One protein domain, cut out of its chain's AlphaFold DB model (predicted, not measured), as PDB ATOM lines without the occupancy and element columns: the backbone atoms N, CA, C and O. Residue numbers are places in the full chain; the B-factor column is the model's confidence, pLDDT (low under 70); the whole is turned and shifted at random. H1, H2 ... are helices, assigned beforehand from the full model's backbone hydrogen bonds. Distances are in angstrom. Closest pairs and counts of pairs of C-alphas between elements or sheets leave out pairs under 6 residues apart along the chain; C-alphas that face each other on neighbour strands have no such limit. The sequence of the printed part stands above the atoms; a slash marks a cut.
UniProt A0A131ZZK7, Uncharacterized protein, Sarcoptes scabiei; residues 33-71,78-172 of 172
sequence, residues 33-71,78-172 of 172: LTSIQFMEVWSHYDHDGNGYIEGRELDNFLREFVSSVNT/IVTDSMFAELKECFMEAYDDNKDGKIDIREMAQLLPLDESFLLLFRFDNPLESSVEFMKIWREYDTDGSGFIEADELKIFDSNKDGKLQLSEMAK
ATOM      1  N   LEU A  33      38.665 -56.012 -12.961       83.94
ATOM      2  CA  LEU A  33      38.756 -54.705 -13.582       83.94
ATOM      3  C   LEU A  33      38.584 -53.617 -12.529       83.94
ATOM      4  O   LEU A  33      37.695 -53.705 -11.675       83.94
ATOM      5  N   THR A  34      39.391 -52.565 -12.658       82.56
ATOM      6  CA  THR A  34      39.154 -51.300 -11.957       82.56
ATOM      7  C   THR A  34      37.953 -50.562 -12.557       82.56
ATOM      8  O   THR A  34      37.476 -50.910 -13.642       82.56
ATOM      9  N   SER A  35      37.494 -49.501 -11.888       75.38
ATOM     10  CA  SER A  35      36.418 -48.631 -12.381       75.38
ATOM     11  C   SER A  35      36.714 -48.081 -13.780       75.38
ATOM     12  O   SER A  35      35.895 -48.211 -14.692       75.38
ATOM     13  N   ILE A  36      37.922 -47.545 -13.988       78.69
ATOM     14  CA  ILE A  36      38.363 -47.022 -15.287       78.69
ATOM     15  C   ILE A  36      38.372 -48.119 -16.344       78.69
ATOM     16  O   ILE A  36      37.824 -47.913 -17.425       78.69
ATOM     17  N   GLN A  37      38.954 -49.281 -16.043       84.56
ATOM     18  CA  GLN A  37      39.051 -50.380 -17.004       84.56
ATOM     19  C   GLN A  37      37.672 -50.907 -17.393       84.56
ATOM     20  O   GLN A  37      37.416 -51.152 -18.569       84.56
ATOM     21  N   PHE A  38      36.765 -51.039 -16.428       85.06
ATOM     22  CA  PHE A  38      35.383 -51.388 -16.715       85.06
ATOM     23  C   PHE A  38      34.730 -50.357 -17.630       85.06
ATOM     24  O   PHE A  38      34.144 -50.722 -18.646       85.06
ATOM     25  N   MET A  39      34.888 -49.070 -17.321       82.81
ATOM     26  CA  MET A  39      34.330 -48.014 -18.152       82.81
ATOM     27  C   MET A  39      34.951 -47.999 -19.549       82.81
ATOM     28  O   MET A  39      34.271 -47.670 -20.520       82.81
ATOM     29  N   GLU A  40      36.245 -48.296 -19.688       85.75
ATOM     30  CA  GLU A  40      36.908 -48.424 -20.993       85.75
ATOM     31  C   GLU A  40      36.259 -49.527 -21.822       85.75
ATOM     32  O   GLU A  40      36.006 -49.321 -23.006       85.75
ATOM     33  N   VAL A  41      35.939 -50.663 -21.195       88.62
ATOM     34  CA  VAL A  41      35.192 -51.740 -21.843       88.62
ATOM     35  C   VAL A  41      33.781 -51.290 -22.196       88.62
ATOM     36  O   VAL A  41      33.385 -51.439 -23.347       88.62
ATOM     37  N   TRP A  42      33.054 -50.689 -21.255       88.00
ATOM     38  CA  TRP A  42      31.700 -50.193 -21.485       88.00
ATOM     39  C   TRP A  42      31.643 -49.245 -22.688       88.00
ATOM     40  O   TRP A  42      30.964 -49.526 -23.668       88.00
ATOM     41  N   SER A  43      32.437 -48.170 -22.671       86.75
ATOM     42  CA  SER A  43      32.460 -47.169 -23.748       86.75
ATOM     43  C   SER A  43      33.003 -47.690 -25.076       86.75
ATOM     44  O   SER A  43      32.812 -47.048 -26.103       86.75
ATOM     45  N   HIS A  44      33.739 -48.804 -25.071       90.31
ATOM     46  CA  HIS A  44      34.183 -49.424 -26.311       90.31
ATOM     47  C   HIS A  44      33.018 -50.096 -27.050       90.31
ATOM     48  O   HIS A  44      32.995 -50.072 -28.281       90.31
ATOM     49  N   TYR A  45      32.069 -50.677 -26.309       90.75
ATOM     50  CA  TYR A  45      30.960 -51.443 -26.877       90.75
ATOM     51  C   TYR A  45      29.642 -50.662 -26.958       90.75
ATOM     52  O   TYR A  45      28.936 -50.848 -27.940       90.75
ATOM     53  N   ASP A  46      29.350 -49.765 -26.014       89.88
ATOM     54  CA  ASP A  46      28.267 -48.765 -26.093       89.88
ATOM     55  C   ASP A  46      28.716 -47.617 -27.019       89.88
ATOM     56  O   ASP A  46      29.205 -46.572 -26.578       89.88
ATOM     57  N   HIS A  47      28.678 -47.867 -28.332       87.25
ATOM     58  CA  HIS A  47      29.269 -46.994 -29.345       87.25
ATOM     59  C   HIS A  47      28.424 -45.746 -29.587       87.25
ATOM     60  O   HIS A  47      28.968 -44.668 -29.846       87.25
ATOM     61  N   ASP A  48      27.102 -45.897 -29.542       84.56
ATOM     62  CA  ASP A  48      26.181 -44.772 -29.681       84.56
ATOM     63  C   ASP A  48      25.968 -44.000 -28.362       84.56
ATOM     64  O   ASP A  48      25.464 -42.871 -28.387       84.56
ATOM     65  N   GLY A  49      26.427 -44.551 -27.231       84.94
ATOM     66  CA  GLY A  49      26.382 -43.917 -25.918       84.94
ATOM     67  C   GLY A  49      24.972 -43.829 -25.337       84.94
ATOM     68  O   GLY A  49      24.735 -42.960 -24.480       84.94
ATOM     69  N   ASN A  50      24.048 -44.662 -25.835       83.62
ATOM     70  CA  ASN A  50      22.645 -44.705 -25.429       83.62
ATOM     71  C   ASN A  50      22.448 -45.363 -24.052       83.62
ATOM     72  O   ASN A  50      21.371 -45.238 -23.461       83.62
ATOM     73  N   GLY A  51      23.499 -46.001 -23.533       84.81
ATOM     74  CA  GLY A  51      23.515 -46.625 -22.224       84.81
ATOM     75  C   GLY A  51      23.106 -48.093 -22.193       84.81
ATOM     76  O   GLY A  51      22.875 -48.637 -21.112       84.81
ATOM     77  N   TYR A  52      23.074 -48.732 -23.354       89.81
ATOM     78  CA  TYR A  52      22.775 -50.136 -23.544       89.81
ATOM     79  C   TYR A  52      23.713 -50.720 -24.593       89.81
ATOM     80  O   TYR A  52      24.021 -50.084 -25.591       89.81
ATOM     81  N   ILE A  53      24.112 -51.973 -24.408       91.12
ATOM     82  CA  ILE A  53      24.796 -52.736 -25.450       91.12
ATOM     83  C   ILE A  53      23.749 -53.601 -26.143       91.12
ATOM     84  O   ILE A  53      23.245 -54.570 -25.569       91.12
ATOM     85  N   GLU A  54      23.405 -53.254 -27.385       92.81
ATOM     86  CA  GLU A  54      22.328 -53.923 -28.116       92.81
ATOM     87  C   GLU A  54      22.636 -54.161 -29.601       92.81
ATOM     88  O   GLU A  54      23.594 -53.652 -30.182       92.81
ATOM     89  N   GLY A  55      21.824 -55.001 -30.250       92.31
ATOM     90  CA  GLY A  55      21.930 -55.252 -31.689       92.31
ATOM     91  C   GLY A  55      23.348 -55.639 -32.131       92.31
ATOM     92  O   GLY A  55      23.852 -56.700 -31.765       92.31
ATOM     93  N   ARG A  56      23.980 -54.772 -32.938       91.62
ATOM     94  CA  ARG A  56      25.335 -54.991 -33.478       91.62
ATOM     95  C   ARG A  56      26.441 -54.791 -32.444       91.62
ATOM     96  O   ARG A  56      27.501 -55.391 -32.593       91.62
ATOM     97  N   GLU A  57      26.216 -53.954 -31.438       93.75
ATOM     98  CA  GLU A  57      27.180 -53.707 -30.363       93.75
ATOM     99  C   GLU A  57      27.352 -54.965 -29.524       93.75
ATOM    100  O   GLU A  57      28.471 -55.443 -29.341       93.75
ATOM    101  N   LEU A  58      26.225 -55.569 -29.144       92.12
ATOM    102  CA  LEU A  58      26.194 -56.861 -28.470       92.12
ATOM    103  C   LEU A  58      26.842 -57.955 -29.325       92.12
ATOM    104  O   LEU A  58      27.629 -58.754 -28.818       92.12
ATOM    105  N   ASP A  59      26.559 -57.979 -30.630       91.06
ATOM    106  CA  ASP A  59      27.154 -58.978 -31.516       91.06
ATOM    107  C   ASP A  59      28.687 -58.862 -31.566       91.06
ATOM    108  O   ASP A  59      29.397 -59.870 -31.489       91.06
ATOM    109  N   ASN A  60      29.206 -57.637 -31.677       90.25
ATOM    110  CA  ASN A  60      30.642 -57.371 -31.677       90.25
ATOM    111  C   ASN A  60      31.271 -57.724 -30.328       90.25
ATOM    112  O   ASN A  60      32.281 -58.431 -30.294       90.25
ATOM    113  N   PHE A  61      30.634 -57.305 -29.232       91.06
ATOM    114  CA  PHE A  61      31.057 -57.627 -27.877       91.06
ATOM    115  C   PHE A  61      31.219 -59.132 -27.679       91.06
ATOM    116  O   PHE A  61      32.296 -59.587 -27.299       91.06
ATOM    117  N   LEU A  62      30.197 -59.929 -28.000       89.19
ATOM    118  CA  LEU A  62      30.239 -61.379 -27.809       89.19
ATOM    119  C   LEU A  62      31.313 -62.047 -28.675       89.19
ATOM    120  O   LEU A  62      32.020 -62.946 -28.210       89.19
ATOM    121  N   ARG A  63      31.489 -61.595 -29.922       86.19
ATOM    122  CA  ARG A  63      32.533 -62.121 -30.818       86.19
ATOM    123  C   ARG A  63      33.927 -61.862 -30.262       86.19
ATOM    124  O   ARG A  63      34.764 -62.772 -30.253       86.19
ATOM    125  N   GLU A  64      34.185 -60.656 -29.769       86.69
ATOM    126  CA  GLU A  64      35.455 -60.323 -29.127       86.69
ATOM    127  C   GLU A  64      35.623 -61.042 -27.787       86.69
ATOM    128  O   GLU A  64      36.681 -61.607 -27.500       86.69
ATOM    129  N   PHE A  65      34.570 -61.124 -26.984       85.50
ATOM    130  CA  PHE A  65      34.605 -61.809 -25.702       85.50
ATOM    131  C   PHE A  65      35.001 -63.281 -25.855       85.50
ATOM    132  O   PHE A  65      35.924 -63.739 -25.179       85.50
ATOM    133  N   VAL A  66      34.401 -64.005 -26.801       80.94
ATOM    134  CA  VAL A  66      34.706 -65.425 -27.056       80.94
ATOM    135  C   VAL A  66      36.079 -65.608 -27.688       80.94
ATOM    136  O   VAL A  66      36.873 -66.434 -27.233       80.94
ATOM    137  N   SER A  67      36.400 -64.823 -28.721       78.94
ATOM    138  CA  SER A  67      37.700 -64.940 -29.398       78.94
ATOM    139  C   SER A  67      38.870 -64.511 -28.508       78.94
ATOM    140  O   SER A  67      40.003 -64.937 -28.724       78.94
ATOM    141  N   SER A  68      38.613 -63.743 -27.444       78.44
ATOM    142  CA  SER A  68      39.632 -63.436 -26.437       78.44
ATOM    143  C   SER A  68      39.989 -64.645 -25.556       78.44
ATOM    144  O   SER A  68      41.092 -64.681 -25.010       78.44
ATOM    145  N   VAL A  69      39.100 -65.645 -25.445       72.00
ATOM    146  CA  VAL A  69      39.322 -66.907 -24.709       72.00
ATOM    147  C   VAL A  69      39.996 -67.959 -25.595       72.00
ATOM    148  O   VAL A  69      40.931 -68.638 -25.158       72.00
ATOM    149  N   ASN A  70      39.544 -68.086 -26.846       63.12
ATOM    150  CA  ASN A  70      39.978 -69.138 -27.765       63.12
ATOM    151  C   ASN A  70      41.217 -68.694 -28.558       63.12
ATOM    152  O   ASN A  70      41.131 -67.900 -29.486       63.12
ATOM    153  N   THR A  71      42.394 -69.206 -28.187       56.75
ATOM    154  CA  THR A  71      43.688 -68.803 -28.774       56.75
ATOM    155  C   THR A  71      44.318 -69.855 -29.682       56.75
ATOM    156  O   THR A  71      45.546 -69.926 -29.747       56.75
ATOM    157  N   ILE A  78      35.703 -70.806 -36.887       53.44
ATOM    158  CA  ILE A  78      34.510 -70.268 -37.532       53.44
ATOM    159  C   ILE A  78      33.362 -70.512 -36.560       53.44
ATOM    160  O   ILE A  78      32.788 -71.600 -36.541       53.44
ATOM    161  N   VAL A  79      33.058 -69.527 -35.711       62.81
ATOM    162  CA  VAL A  79      31.853 -69.554 -34.898       62.81
ATOM    163  C   VAL A  79      30.752 -69.443 -35.927       62.81
ATOM    164  O   VAL A  79      30.517 -68.373 -36.490       62.81
ATOM    165  N   THR A  80      30.178 -70.592 -36.272       76.19
ATOM    166  CA  THR A  80      29.077 -70.643 -37.222       76.19
ATOM    167  C   THR A  80      27.957 -69.763 -36.692       76.19
ATOM    168  O   THR A  80      27.790 -69.630 -35.478       76.19
ATOM    169  N   ASP A  81      27.168 -69.176 -37.587       80.44
ATOM    170  CA  ASP A  81      26.068 -68.306 -37.167       80.44
ATOM    171  C   ASP A  81      25.095 -69.029 -36.217       80.44
ATOM    172  O   ASP A  81      24.546 -68.403 -35.319       80.44
ATOM    173  N   SER A  82      24.964 -70.359 -36.341       82.56
ATOM    174  CA  SER A  82      24.191 -71.199 -35.414       82.56
ATOM    175  C   SER A  82      24.796 -71.232 -34.010       82.56
ATOM    176  O   SER A  82      24.101 -70.965 -33.039       82.56
ATOM    177  N   MET A  83      26.100 -71.506 -33.891       82.25
ATOM    178  CA  MET A  83      26.786 -71.524 -32.591       82.25
ATOM    179  C   MET A  83      26.795 -70.140 -31.942       82.25
ATOM    180  O   MET A  83      26.708 -70.020 -30.723       82.25
ATOM    181  N   PHE A  84      26.914 -69.089 -32.755       85.12
ATOM    182  CA  PHE A  84      26.853 -67.720 -32.267       85.12
ATOM    183  C   PHE A  84      25.457 -67.365 -31.749       85.12
ATOM    184  O   PHE A  84      25.347 -66.736 -30.701       85.12
ATOM    185  N   ALA A  85      24.403 -67.783 -32.456       87.50
ATOM    186  CA  ALA A  85      23.026 -67.571 -32.029       87.50
ATOM    187  C   ALA A  85      22.726 -68.283 -30.702       87.50
ATOM    188  O   ALA A  85      22.215 -67.642 -29.791       87.50
ATOM    189  N   GLU A  86      23.122 -69.552 -30.565       88.75
ATOM    190  CA  GLU A  86      22.970 -70.317 -29.317       88.75
ATOM    191  C   GLU A  86      23.742 -69.671 -28.159       88.75
ATOM    192  O   GLU A  86      23.213 -69.507 -27.064       88.75
ATOM    193  N   LEU A  87      24.984 -69.239 -28.403       87.50
ATOM    194  CA  LEU A  87      25.770 -68.526 -27.399       87.50
ATOM    195  C   LEU A  87      25.082 -67.231 -26.965       87.50
ATOM    196  O   LEU A  87      25.026 -66.945 -25.773       87.50
ATOM    197  N   LYS A  88      24.610 -66.433 -27.929       90.06
ATOM    198  CA  LYS A  88      23.921 -65.174 -27.654       90.06
ATOM    199  C   LYS A  88      22.657 -65.426 -26.841       90.06
ATOM    200  O   LYS A  88      22.433 -64.718 -25.871       90.06
ATOM    201  N   GLU A  89      21.874 -66.439 -27.192       91.25
ATOM    202  CA  GLU A  89      20.676 -66.825 -26.446       91.25
ATOM    203  C   GLU A  89      21.018 -67.205 -25.000       91.25
ATOM    204  O   GLU A  89      20.512 -66.571 -24.079       91.25
ATOM    205  N   CYS A  90      21.959 -68.133 -24.789       89.31
ATOM    206  CA  CYS A  90      22.396 -68.515 -23.443       89.31
ATOM    207  C   CYS A  90      22.968 -67.336 -22.644       89.31
ATOM    208  O   CYS A  90      22.814 -67.275 -21.427       89.31
ATOM    209  N   PHE A  91      23.660 -66.416 -23.315       90.19
ATOM    210  CA  PHE A  91      24.208 -65.223 -22.685       90.19
ATOM    211  C   PHE A  91      23.095 -64.291 -22.199       90.19
ATOM    212  O   PHE A  91      23.120 -63.873 -21.045       90.19
ATOM    213  N   MET A  92      22.105 -64.003 -23.048       91.94
ATOM    214  CA  MET A  92      20.966 -63.168 -22.663       91.94
ATOM    215  C   MET A  92      20.158 -63.837 -21.549       91.94
ATOM    216  O   MET A  92      19.843 -63.199 -20.557       91.94
ATOM    217  N   GLU A  93      19.914 -65.146 -21.624       91.75
ATOM    218  CA  GLU A  93      19.228 -65.871 -20.545       91.75
ATOM    219  C   GLU A  93      19.934 -65.780 -19.185       91.75
ATOM    220  O   GLU A  93      19.271 -65.873 -18.150       91.75
ATOM    221  N   ALA A  94      21.262 -65.639 -19.182       88.50
ATOM    222  CA  ALA A  94      22.064 -65.596 -17.968       88.50
ATOM    223  C   ALA A  94      22.244 -64.186 -17.385       88.50
ATOM    224  O   ALA A  94      22.444 -64.086 -16.176       88.50
ATOM    225  N   TYR A  95      22.230 -63.140 -18.220       87.94
ATOM    226  CA  TYR A  95      22.648 -61.789 -17.817       87.94
ATOM    227  C   TYR A  95      21.644 -60.672 -18.134       87.94
ATOM    228  O   TYR A  95      21.755 -59.613 -17.529       87.94
ATOM    229  N   ASP A  96      20.691 -60.878 -19.046       89.81
ATOM    230  CA  ASP A  96      19.587 -59.937 -19.296       89.81
ATOM    231  C   ASP A  96      18.471 -60.201 -18.270       89.81
ATOM    232  O   ASP A  96      17.516 -60.954 -18.501       89.81
ATOM    233  N   ASP A  97      18.652 -59.630 -17.078       87.06
ATOM    234  CA  ASP A  97      17.784 -59.842 -15.918       87.06
ATOM    235  C   ASP A  97      16.377 -59.286 -16.174       87.06
ATOM    236  O   ASP A  97      15.368 -59.860 -15.738       87.06
ATOM    237  N   ASN A  98      16.306 -58.149 -16.871       85.75
ATOM    238  CA  ASN A  98      15.059 -57.435 -17.116       85.75
ATOM    239  C   ASN A  98      14.313 -57.930 -18.383       85.75
ATOM    240  O   ASN A  98      13.112 -57.664 -18.524       85.75
ATOM    241  N   LYS A  99      14.988 -58.717 -19.233       89.69
ATOM    242  CA  LYS A  99      14.493 -59.335 -20.475       89.69
ATOM    243  C   LYS A  99      14.068 -58.337 -21.547       89.69
ATOM    244  O   LYS A  99      13.121 -58.605 -22.300       89.69
ATOM    245  N   ASP A 100      14.729 -57.187 -21.615       89.50
ATOM    246  CA  ASP A 100      14.486 -56.168 -22.636       89.50
ATOM    247  C   ASP A 100      15.264 -56.426 -23.941       89.50
ATOM    248  O   ASP A 100      15.003 -55.767 -24.957       89.50
ATOM    249  N   GLY A 101      16.140 -57.439 -23.955       89.62
ATOM    250  CA  GLY A 101      16.953 -57.814 -25.108       89.62
ATOM    251  C   GLY A 101      18.203 -56.952 -25.286       89.62
ATOM    252  O   GLY A 101      18.840 -57.022 -26.347       89.62
ATOM    253  N   LYS A 102      18.555 -56.157 -24.277       92.12
ATOM    254  CA  LYS A 102      19.734 -55.299 -24.213       92.12
ATOM    255  C   LYS A 102      20.528 -55.631 -22.954       92.12
ATOM    256  O   LYS A 102      20.055 -56.341 -22.082       92.12
ATOM    257  N   ILE A 103      21.764 -55.146 -22.898       90.81
ATOM    258  CA  ILE A 103      22.596 -55.258 -21.700       90.81
ATOM    259  C   ILE A 103      22.824 -53.859 -21.151       90.81
ATOM    260  O   ILE A 103      23.472 -53.034 -21.803       90.81
ATOM    261  N   ASP A 104      22.295 -53.597 -19.961       88.44
ATOM    262  CA  ASP A 104      22.592 -52.393 -19.198       88.44
ATOM    263  C   ASP A 104      23.941 -52.516 -18.457       88.44
ATOM    264  O   ASP A 104      24.559 -53.579 -18.341       88.44
ATOM    265  N   ILE A 105      24.450 -51.394 -17.955       84.69
ATOM    266  CA  ILE A 105      25.765 -51.349 -17.298       84.69
ATOM    267  C   ILE A 105      25.844 -52.182 -16.011       84.69
ATOM    268  O   ILE A 105      26.925 -52.644 -15.650       84.69
ATOM    269  N   ARG A 106      24.721 -52.402 -15.319       81.94
ATOM    270  CA  ARG A 106      24.655 -53.257 -14.126       81.94
ATOM    271  C   ARG A 106      24.716 -54.721 -14.534       81.94
ATOM    272  O   ARG A 106      25.446 -55.483 -13.912       81.94
ATOM    273  N   GLU A 107      24.010 -55.100 -15.590       87.81
ATOM    274  CA  GLU A 107      24.063 -56.451 -16.164       87.81
ATOM    275  C   GLU A 107      25.482 -56.771 -16.661       87.81
ATOM    276  O   GLU A 107      26.047 -57.823 -16.348       87.81
ATOM    277  N   MET A 108      26.152 -55.809 -17.304       87.00
ATOM    278  CA  MET A 108      27.561 -55.961 -17.678       87.00
ATOM    279  C   MET A 108      28.514 -56.024 -16.473       87.00
ATOM    280  O   MET A 108      29.532 -56.723 -16.525       87.00
ATOM    281  N   ALA A 109      28.197 -55.337 -15.374       83.88
ATOM    282  CA  ALA A 109      28.958 -55.431 -14.128       83.88
ATOM    283  C   ALA A 109      28.843 -56.817 -13.464       83.88
ATOM    284  O   ALA A 109      29.764 -57.228 -12.761       83.88
ATOM    285  N   GLN A 110      27.757 -57.559 -13.708       82.44
ATOM    286  CA  GLN A 110      27.621 -58.955 -13.266       82.44
ATOM    287  C   GLN A 110      28.433 -59.927 -14.131       82.44
ATOM    288  O   GLN A 110      28.877 -60.975 -13.658       82.44
ATOM    289  N   LEU A 111      28.633 -59.585 -15.404       83.81
ATOM    290  CA  LEU A 111      29.377 -60.399 -16.358       83.81
ATOM    291  C   LEU A 111      30.894 -60.352 -16.131       83.81
ATOM    292  O   LEU A 111      31.577 -61.376 -16.240       83.81
ATOM    293  N   LEU A 112      31.440 -59.156 -15.915       84.19
ATOM    294  CA  LEU A 112      32.881 -58.954 -15.809       84.19
ATOM    295  C   LEU A 112      33.331 -59.077 -14.350       84.19
ATOM    296  O   LEU A 112      32.673 -58.547 -13.459       84.19
ATOM    297  N   PRO A 113      34.472 -59.732 -14.071       81.75
ATOM    298  CA  PRO A 113      35.047 -59.676 -12.741       81.75
ATOM    299  C   PRO A 113      35.507 -58.246 -12.480       81.75
ATOM    300  O   PRO A 113      36.359 -57.703 -13.183       81.75
ATOM    301  N   LEU A 114      34.919 -57.639 -11.466       80.62
ATOM    302  CA  LEU A 114      35.207 -56.287 -11.024       80.62
ATOM    303  C   LEU A 114      35.890 -56.343  -9.663       80.62
ATOM    304  O   LEU A 114      35.655 -57.264  -8.874       80.62
ATOM    305  N   ASP A 115      36.722 -55.352  -9.366       77.56
ATOM    306  CA  ASP A 115      37.228 -55.199  -8.009       77.56
ATOM    307  C   ASP A 115      36.079 -54.895  -7.030       77.56
ATOM    308  O   ASP A 115      35.181 -54.098  -7.313       77.56
ATOM    309  N   GLU A 116      36.103 -55.536  -5.855       65.06
ATOM    310  CA  GLU A 116      35.029 -55.455  -4.844       65.06
ATOM    311  C   GLU A 116      34.713 -54.012  -4.420       65.06
ATOM    312  O   GLU A 116      33.557 -53.693  -4.153       65.06
ATOM    313  N   SER A 117      35.710 -53.120  -4.424       62.06
ATOM    314  CA  SER A 117      35.531 -51.689  -4.136       62.06
ATOM    315  C   SER A 117      34.569 -51.006  -5.112       62.06
ATOM    316  O   SER A 117      33.784 -50.155  -4.706       62.06
ATOM    317  N   PHE A 118      34.590 -51.414  -6.381       65.88
ATOM    318  CA  PHE A 118      33.767 -50.856  -7.450       65.88
ATOM    319  C   PHE A 118      32.419 -51.578  -7.582       65.88
ATOM    320  O   PHE A 118      31.395 -50.938  -7.816       65.88
ATOM    321  N   LEU A 119      32.382 -52.894  -7.331       62.09
ATOM    322  CA  LEU A 119      31.137 -53.677  -7.282       62.09
ATOM    323  C   LEU A 119      30.111 -53.104  -6.304       62.09
ATOM    324  O   LEU A 119      28.908 -53.223  -6.537       62.09
ATOM    325  N   LEU A 120      30.567 -52.474  -5.220       61.41
ATOM    326  CA  LEU A 120      29.680 -51.835  -4.251       61.41
ATOM    327  C   LEU A 120      28.777 -50.771  -4.892       61.41
ATOM    328  O   LEU A 120      27.616 -50.685  -4.499       61.41
ATOM    329  N   LEU A 121      29.243 -50.036  -5.911       62.41
ATOM    330  CA  LEU A 121      28.434 -49.026  -6.613       62.41
ATOM    331  C   LEU A 121      27.200 -49.627  -7.301       62.41
ATOM    332  O   LEU A 121      26.178 -48.957  -7.414       62.41
ATOM    333  N   PHE A 122      27.275 -50.897  -7.702       62.91
ATOM    334  CA  PHE A 122      26.183 -51.616  -8.362       62.91
ATOM    335  C   PHE A 122      25.327 -52.446  -7.395       62.91
ATOM    336  O   PHE A 122      24.252 -52.899  -7.771       62.91
ATOM    337  N   ARG A 123      25.799 -52.659  -6.155       58.00
ATOM    338  CA  ARG A 123      25.100 -53.433  -5.113       58.00
ATOM    339  C   ARG A 123      24.228 -52.580  -4.194       58.00
ATOM    340  O   ARG A 123      23.366 -53.130  -3.516       58.00
ATOM    341  N   PHE A 124      24.462 -51.270  -4.111       52.69
ATOM    342  CA  PHE A 124      23.571 -50.394  -3.355       52.69
ATOM    343  C   PHE A 124      22.246 -50.240  -4.106       52.69
ATOM    344  O   PHE A 124      22.255 -49.924  -5.291       52.69
ATOM    345  N   ASP A 125      21.128 -50.409  -3.392       46.62
ATOM    346  CA  ASP A 125      19.733 -50.230  -3.839       46.62
ATOM    347  C   ASP A 125      19.397 -48.776  -4.255       46.62
ATOM    348  O   ASP A 125      18.323 -48.250  -3.963       46.62
ATOM    349  N   ASN A 126      20.319 -48.076  -4.910       48.56
ATOM    350  CA  ASN A 126      20.014 -46.868  -5.645       48.56
ATOM    351  C   ASN A 126      19.666 -47.303  -7.066       48.56
ATOM    352  O   ASN A 126      20.538 -47.821  -7.769       48.56
ATOM    353  N   PRO A 127      18.412 -47.126  -7.510       49.72
ATOM    354  CA  PRO A 127      18.080 -47.334  -8.901       49.72
ATOM    355  C   PRO A 127      18.870 -46.287  -9.683       49.72
ATOM    356  O   PRO A 127      18.542 -45.103  -9.705       49.72
ATOM    357  N   LEU A 128      19.982 -46.724 -10.263       52.50
ATOM    358  CA  LEU A 128      20.757 -45.965 -11.221       52.50
ATOM    359  C   LEU A 128      19.908 -45.857 -12.503       52.50
ATOM    360  O   LEU A 128      20.225 -46.466 -13.518       52.50
ATOM    361  N   GLU A 129      18.785 -45.131 -12.451       49.84
ATOM    362  CA  GLU A 129      17.853 -44.941 -13.580       49.84
ATOM    363  C   GLU A 129      18.539 -44.261 -14.777       49.84
ATOM    364  O   GLU A 129      18.041 -44.309 -15.896       49.84
ATOM    365  N   SER A 130      19.721 -43.677 -14.554       52.84
ATOM    366  CA  SER A 130      20.661 -43.242 -15.583       52.84
ATOM    367  C   SER A 130      22.092 -43.642 -15.206       52.84
ATOM    368  O   SER A 130      22.990 -42.815 -15.071       52.84
ATOM    369  N   SER A 131      22.294 -44.933 -14.956       60.44
ATOM    370  CA  SER A 131      23.581 -45.545 -14.604       60.44
ATOM    371  C   SER A 131      24.716 -45.156 -15.548       60.44
ATOM    372  O   SER A 131      25.838 -44.949 -15.106       60.44
ATOM    373  N   VAL A 132      24.423 -44.951 -16.827       61.12
ATOM    374  CA  VAL A 132      25.412 -44.507 -17.812       61.12
ATOM    375  C   VAL A 132      25.765 -43.036 -17.652       61.12
ATOM    376  O   VAL A 132      26.940 -42.697 -17.728       61.12
ATOM    377  N   GLU A 133      24.800 -42.161 -17.373       65.25
ATOM    378  CA  GLU A 133      25.089 -40.743 -17.130       65.25
ATOM    379  C   GLU A 133      25.825 -40.556 -15.803       65.25
ATOM    380  O   GLU A 133      26.823 -39.842 -15.740       65.25
ATOM    381  N   PHE A 134      25.411 -41.286 -14.764       67.19
ATOM    382  CA  PHE A 134      26.138 -41.335 -13.500       67.19
ATOM    383  C   PHE A 134      27.575 -41.811 -13.701       67.19
ATOM    384  O   PHE A 134      28.479 -41.249 -13.101       67.19
ATOM    385  N   MET A 135      27.805 -42.812 -14.552       68.69
ATOM    386  CA  MET A 135      29.142 -43.363 -14.774       68.69
ATOM    387  C   MET A 135      30.000 -42.521 -15.724       68.69
ATOM    388  O   MET A 135      31.223 -42.495 -15.579       68.69
ATOM    389  N   LYS A 136      29.381 -41.789 -16.660       68.44
ATOM    390  CA  LYS A 136      30.043 -40.734 -17.443       68.44
ATOM    391  C   LYS A 136      30.559 -39.645 -16.514       68.44
ATOM    392  O   LYS A 136      31.747 -39.347 -16.568       68.44
ATOM    393  N   ILE A 137      29.692 -39.153 -15.624       70.69
ATOM    394  CA  ILE A 137      30.069 -38.227 -14.555       70.69
ATOM    395  C   ILE A 137      31.163 -38.891 -13.721       70.69
ATOM    396  O   ILE A 137      32.268 -38.398 -13.724       70.69
ATOM    397  N   TRP A 138      30.952 -40.062 -13.124       71.75
ATOM    398  CA  TRP A 138      31.946 -40.751 -12.291       71.75
ATOM    399  C   TRP A 138      33.352 -40.795 -12.904       71.75
ATOM    400  O   TRP A 138      34.311 -40.430 -12.233       71.75
ATOM    401  N   ARG A 139      33.481 -41.169 -14.186       70.31
ATOM    402  CA  ARG A 139      34.769 -41.201 -14.901       70.31
ATOM    403  C   ARG A 139      35.455 -39.834 -14.973       70.31
ATOM    404  O   ARG A 139      36.679 -39.779 -14.994       70.31
ATOM    405  N   GLU A 140      34.701 -38.746 -15.080       71.12
ATOM    406  CA  GLU A 140      35.283 -37.400 -15.091       71.12
ATOM    407  C   GLU A 140      35.896 -37.017 -13.736       71.12
ATOM    408  O   GLU A 140      36.771 -36.153 -13.697       71.12
ATOM    409  N   TYR A 141      35.464 -37.657 -12.644       71.56
ATOM    410  CA  TYR A 141      35.860 -37.300 -11.282       71.56
ATOM    411  C   TYR A 141      36.876 -38.296 -10.706       71.56
ATOM    412  O   TYR A 141      37.881 -37.849 -10.167       71.56
ATOM    413  N   ASP A 142      36.658 -39.605 -10.868       72.69
ATOM    414  CA  ASP A 142      37.591 -40.694 -10.517       72.69
ATOM    415  C   ASP A 142      38.704 -40.773 -11.579       72.69
ATOM    416  O   ASP A 142      38.714 -41.623 -12.475       72.69
ATOM    417  N   THR A 143      39.602 -39.787 -11.527       71.69
ATOM    418  CA  THR A 143      40.673 -39.550 -12.503       71.69
ATOM    419  C   THR A 143      41.766 -40.604 -12.384       71.69
ATOM    420  O   THR A 143      42.421 -40.935 -13.379       71.69
ATOM    421  N   ASP A 144      41.996 -41.112 -11.172       73.62
ATOM    422  CA  ASP A 144      43.002 -42.139 -10.915       73.62
ATOM    423  C   ASP A 144      42.470 -43.578 -11.039       73.62
ATOM    424  O   ASP A 144      43.261 -44.519 -11.165       73.62
ATOM    425  N   GLY A 145      41.147 -43.752 -11.097       68.31
ATOM    426  CA  GLY A 145      40.494 -45.045 -11.272       68.31
ATOM    427  C   GLY A 145      40.587 -45.938 -10.057       68.31
ATOM    428  O   GLY A 145      40.559 -47.168 -10.198       68.31
ATOM    429  N   SER A 146      40.731 -45.329  -8.883       69.56
ATOM    430  CA  SER A 146      40.703 -45.999  -7.590       69.56
ATOM    431  C   SER A 146      39.332 -46.609  -7.286       69.56
ATOM    432  O   SER A 146      39.233 -47.514  -6.450       69.56
ATOM    433  N   GLY A 147      38.276 -46.155  -7.973       66.38
ATOM    434  CA  GLY A 147      36.898 -46.524  -7.661       66.38
ATOM    435  C   GLY A 147      36.325 -45.718  -6.497       66.38
ATOM    436  O   GLY A 147      35.266 -46.074  -5.979       66.38
ATOM    437  N   PHE A 148      36.995 -44.634  -6.100       68.12
ATOM    438  CA  PHE A 148      36.526 -43.640  -5.145       68.12
ATOM    439  C   PHE A 148      36.769 -42.252  -5.728       68.12
ATOM    440  O   PHE A 148      37.746 -42.054  -6.426       68.12
ATOM    441  N   ILE A 149      35.905 -41.287  -5.411       72.44
ATOM    442  CA  ILE A 149      36.209 -39.881  -5.683       72.44
ATOM    443  C   ILE A 149      36.895 -39.321  -4.436       72.44
ATOM    444  O   ILE A 149      36.247 -39.074  -3.409       72.44
ATOM    445  N   GLU A 150      38.215 -39.176  -4.496       75.81
ATOM    446  CA  GLU A 150      39.028 -38.765  -3.356       75.81
ATOM    447  C   GLU A 150      39.004 -37.245  -3.137       75.81
ATOM    448  O   GLU A 150      38.683 -36.440  -4.016       75.81
ATOM    449  N   ALA A 151      39.388 -36.809  -1.932       76.31
ATOM    450  CA  ALA A 151      39.452 -35.385  -1.604       76.31
ATOM    451  C   ALA A 151      40.378 -34.606  -2.555       76.31
ATOM    452  O   ALA A 151      40.145 -33.424  -2.795       76.31
ATOM    453  N   ASP A 152      41.414 -35.254  -3.090       77.75
ATOM    454  CA  ASP A 152      42.336 -34.650  -4.050       77.75
ATOM    455  C   ASP A 152      41.713 -34.461  -5.442       77.75
ATOM    456  O   ASP A 152      42.064 -33.504  -6.132       77.75
ATOM    457  N   GLU A 153      40.740 -35.287  -5.816       77.06
ATOM    458  CA  GLU A 153      40.006 -35.192  -7.083       77.06
ATOM    459  C   GLU A 153      38.877 -34.160  -6.995       77.06
ATOM    460  O   GLU A 153      38.673 -33.347  -7.896       77.06
ATOM    461  N   LEU A 154      38.226 -34.075  -5.832       73.94
ATOM    462  CA  LEU A 154      37.253 -33.025  -5.527       73.94
ATOM    463  C   LEU A 154      37.866 -31.617  -5.519       73.94
ATOM    464  O   LEU A 154      37.158 -30.643  -5.785       73.94
ATOM    465  N   LYS A 155      39.180 -31.479  -5.281       71.88
ATOM    466  CA  LYS A 155      39.878 -30.178  -5.356       71.88
ATOM    467  C   LYS A 155      39.796 -29.522  -6.733       71.88
ATOM    468  O   LYS A 155      40.003 -28.314  -6.813       71.88
ATOM    469  N   ILE A 156      39.496 -30.268  -7.801       71.38
ATOM    470  CA  ILE A 156      39.266 -29.696  -9.137       71.38
ATOM    471  C   ILE A 156      38.064 -28.734  -9.123       71.38
ATOM    472  O   ILE A 156      38.088 -27.710  -9.809       71.38
ATOM    473  N   PHE A 157      37.056 -29.014  -8.293       69.44
ATOM    474  CA  PHE A 157      35.849 -28.196  -8.157       69.44
ATOM    475  C   PHE A 157      36.025 -27.059  -7.154       69.44
ATOM    476  O   PHE A 157      35.378 -26.020  -7.295       69.44
ATOM    477  N   ASP A 158      36.954 -27.205  -6.204       74.75
ATOM    478  CA  ASP A 158      37.296 -26.190  -5.206       74.75
ATOM    479  C   ASP A 158      38.075 -25.021  -5.845       74.75
ATOM    480  O   ASP A 158      39.278 -24.809  -5.658       74.75
ATOM    481  N   SER A 159      37.349 -24.244  -6.651       76.69
ATOM    482  CA  SER A 159      37.848 -23.079  -7.386       76.69
ATOM    483  C   SER A 159      38.406 -22.017  -6.437       76.69
ATOM    484  O   SER A 159      39.287 -21.239  -6.816       76.69
ATOM    485  N   ASN A 160      37.867 -21.960  -5.218       82.25
ATOM    486  CA  ASN A 160      38.198 -20.962  -4.213       82.25
ATOM    487  C   ASN A 160      39.269 -21.453  -3.202       82.25
ATOM    488  O   ASN A 160      39.850 -20.628  -2.491       82.25
ATOM    489  N   LYS A 161      39.598 -22.754  -3.219       80.44
ATOM    490  CA  LYS A 161      40.571 -23.446  -2.358       80.44
ATOM    491  C   LYS A 161      40.260 -23.343  -0.861       80.44
ATOM    492  O   LYS A 161      41.189 -23.290  -0.048       80.44
ATOM    493  N   ASP A 162      38.984 -23.271  -0.488       83.25
ATOM    494  CA  ASP A 162      38.529 -23.161   0.903       83.25
ATOM    495  C   ASP A 162      38.347 -24.525   1.596       83.25
ATOM    496  O   ASP A 162      38.076 -24.578   2.802       83.25
ATOM    497  N   GLY A 163      38.555 -25.624   0.861       76.38
ATOM    498  CA  GLY A 163      38.405 -26.991   1.348       76.38
ATOM    499  C   GLY A 163      36.949 -27.441   1.477       76.38
ATOM    500  O   GLY A 163      36.685 -28.451   2.136       76.38
ATOM    501  N   LYS A 164      36.000 -26.701   0.898       75.75
ATOM    502  CA  LYS A 164      34.575 -27.024   0.830       75.75
ATOM    503  C   LYS A 164      34.102 -26.890  -0.612       75.75
ATOM    504  O   LYS A 164      34.542 -26.029  -1.354       75.75
ATOM    505  N   LEU A 165      33.154 -27.737  -0.997       67.88
ATOM    506  CA  LEU A 165      32.516 -27.642  -2.305       67.88
ATOM    507  C   LEU A 165      31.140 -27.011  -2.175       67.88
ATOM    508  O   LEU A 165      30.275 -27.511  -1.449       67.88
ATOM    509  N   GLN A 166      30.932 -25.909  -2.885       76.50
ATOM    510  CA  GLN A 166      29.615 -25.311  -3.051       76.50
ATOM    511  C   GLN A 166      28.874 -25.977  -4.213       76.50
ATOM    512  O   GLN A 166      29.463 -26.395  -5.205       76.50
ATOM    513  N   LEU A 167      27.542 -26.007  -4.148       67.94
ATOM    514  CA  LEU A 167      26.705 -26.508  -5.248       67.94
ATOM    515  C   LEU A 167      26.981 -25.786  -6.578       67.94
ATOM    516  O   LEU A 167      26.963 -26.406  -7.631       67.94
ATOM    517  N   SER A 168      27.285 -24.488  -6.528       72.44
ATOM    518  CA  SER A 168      27.692 -23.684  -7.690       72.44
ATOM    519  C   SER A 168      29.060 -24.066  -8.258       72.44
ATOM    520  O   SER A 168      29.354 -23.735  -9.404       72.44
ATOM    521  N   GLU A 169      29.906 -24.707  -7.460       70.75
ATOM    522  CA  GLU A 169      31.212 -25.218  -7.869       70.75
ATOM    523  C   GLU A 169      31.097 -26.620  -8.462       70.75
ATOM    524  O   GLU A 169      31.809 -26.916  -9.411       70.75
ATOM    525  N   MET A 170      30.158 -27.435  -7.969       62.12
ATOM    526  CA  MET A 170      29.870 -28.775  -8.499       62.12
ATOM    527  C   MET A 170      29.007 -28.764  -9.771       62.12
ATOM    528  O   MET A 170      28.993 -29.746 -10.497       62.12
ATOM    529  N   ALA A 171      28.270 -27.679 -10.026       55.78
ATOM    530  CA  ALA A 171      27.374 -27.534 -11.180       55.78
ATOM    531  C   ALA A 171      28.014 -26.805 -12.384       55.78
ATOM    532  O   ALA A 171      27.286 -26.274 -13.227       55.78
ATOM    533  N   LYS A 172      29.348 -26.708 -12.426       53.38
ATOM    534  CA  LYS A 172      30.110 -26.184 -13.569       53.38
ATOM    535  C   LYS A 172      30.519 -27.307 -14.500       53.38
ATOM    536  O   LYS A 172      30.485 -27.042 -15.721       53.38
TER     537      LYS A 172
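What this domain is: This is residues 33 to 71 and 78 to 172 of the 172 residues of an uncharacterized protein of Sarcoptes scabiei (UniProt A0A131ZZK7). Picture a loose, elongated row of short helices crossing one another: H1, H4, H5 and H6 make the middle, H2 and H3 cross at one end, and the other end is a thin extension of loops with the small helices H7 and H8. A short antiparallel pairing of residues 52 to 53 with residues 103 to 104 ties the link before H2 to the link before H4. The printed part has 134 residues with eight named helices, H1 to H8 in order along the chain, and no named strand; its class is all helix. It is loose, with a radius of gyration of the C-alphas of 17.7 A, and spans 62 by 31 by 26 A.

Where its parts are: Find C-alpha 35 at (36.418, -48.631, -12.381); from there H1 runs over residues 35 to 45, 15.7 A. Next come H2, residues 55 to 69, 22.1 A, and, beyond the cut, H3, residues 81 to 95, 20.7 A, which begins at C-alpha 81 at (26.068, -68.306, -37.167). Then read H4, residues 105 to 111, 9.8 A; H5, residues 116 to 123, 10.1 A; and H6, residues 131 to 141, 15.2 A. H7, residues 151 to 154, and H8, residues 167 to 170, are 5.1 A each; H8 ends at C-alpha 170 at (29.870, -28.775, -8.499).

How they stand to each other: Begin at H4, the hub, which touches three helices. With residue 95 alone H3 touches it, about perpendicular at 73 degrees; the closest C-alphas, of Tyr 95 and Glu 107, are 5.8 A apart. H4 and H5 only just touch, with 3 pairs of C-alphas within 8 A, the closest those of Arg 106 and Phe 122 at 6.2 A. H4 and H6 also only just touch, with 3 such pairs, the closest those of Ile 105 and Ser 131 at 6.8 A; they are about perpendicular at 90 degrees. Look next at H1, which H2 touches with residues 57 to 61 alone, at a steep tilt of 58 degrees, opposite ways; the closest C-alphas, of Tyr 45 and Glu 57, are 5.6 A apart. H1 and H6 only just touch, with 3 pairs within 8 A, the closest those of Ile 36 and Arg 139 at 6.9 A. H2 and H3 are close but not clearly touching, about perpendicular at 84 degrees, with C-alphas 62 and 88 closest at 7.4 A. H7 touches no other helix, and H8 touches no other helix; H7 and H8 are apart, and H6 and H7 are close but not clearly touching, with the C-alphas of Tyr 141 and Glu 153 closest at 6.3 A. Every O i to N i+4 pair is within hydrogen-bond range in H1, H3, H4 and H6; H2 has 10 of 11 and H5 2 of 4, while H7 and H8 are too short for such a pair.

The domain as a whole: The C-alphas farthest apart, of Ser 82 and Asp 162, are 61.9 A from each other. Residues 72 to 77 are not printed, and C-alphas 71 and 78 are 12.8 A apart across that cut. The link from H7 to H8, 12 residues, is long. Mean pLDDT of the printed part is 77.4; look for values under 70 in 35 residues, among them residues 116 to 136.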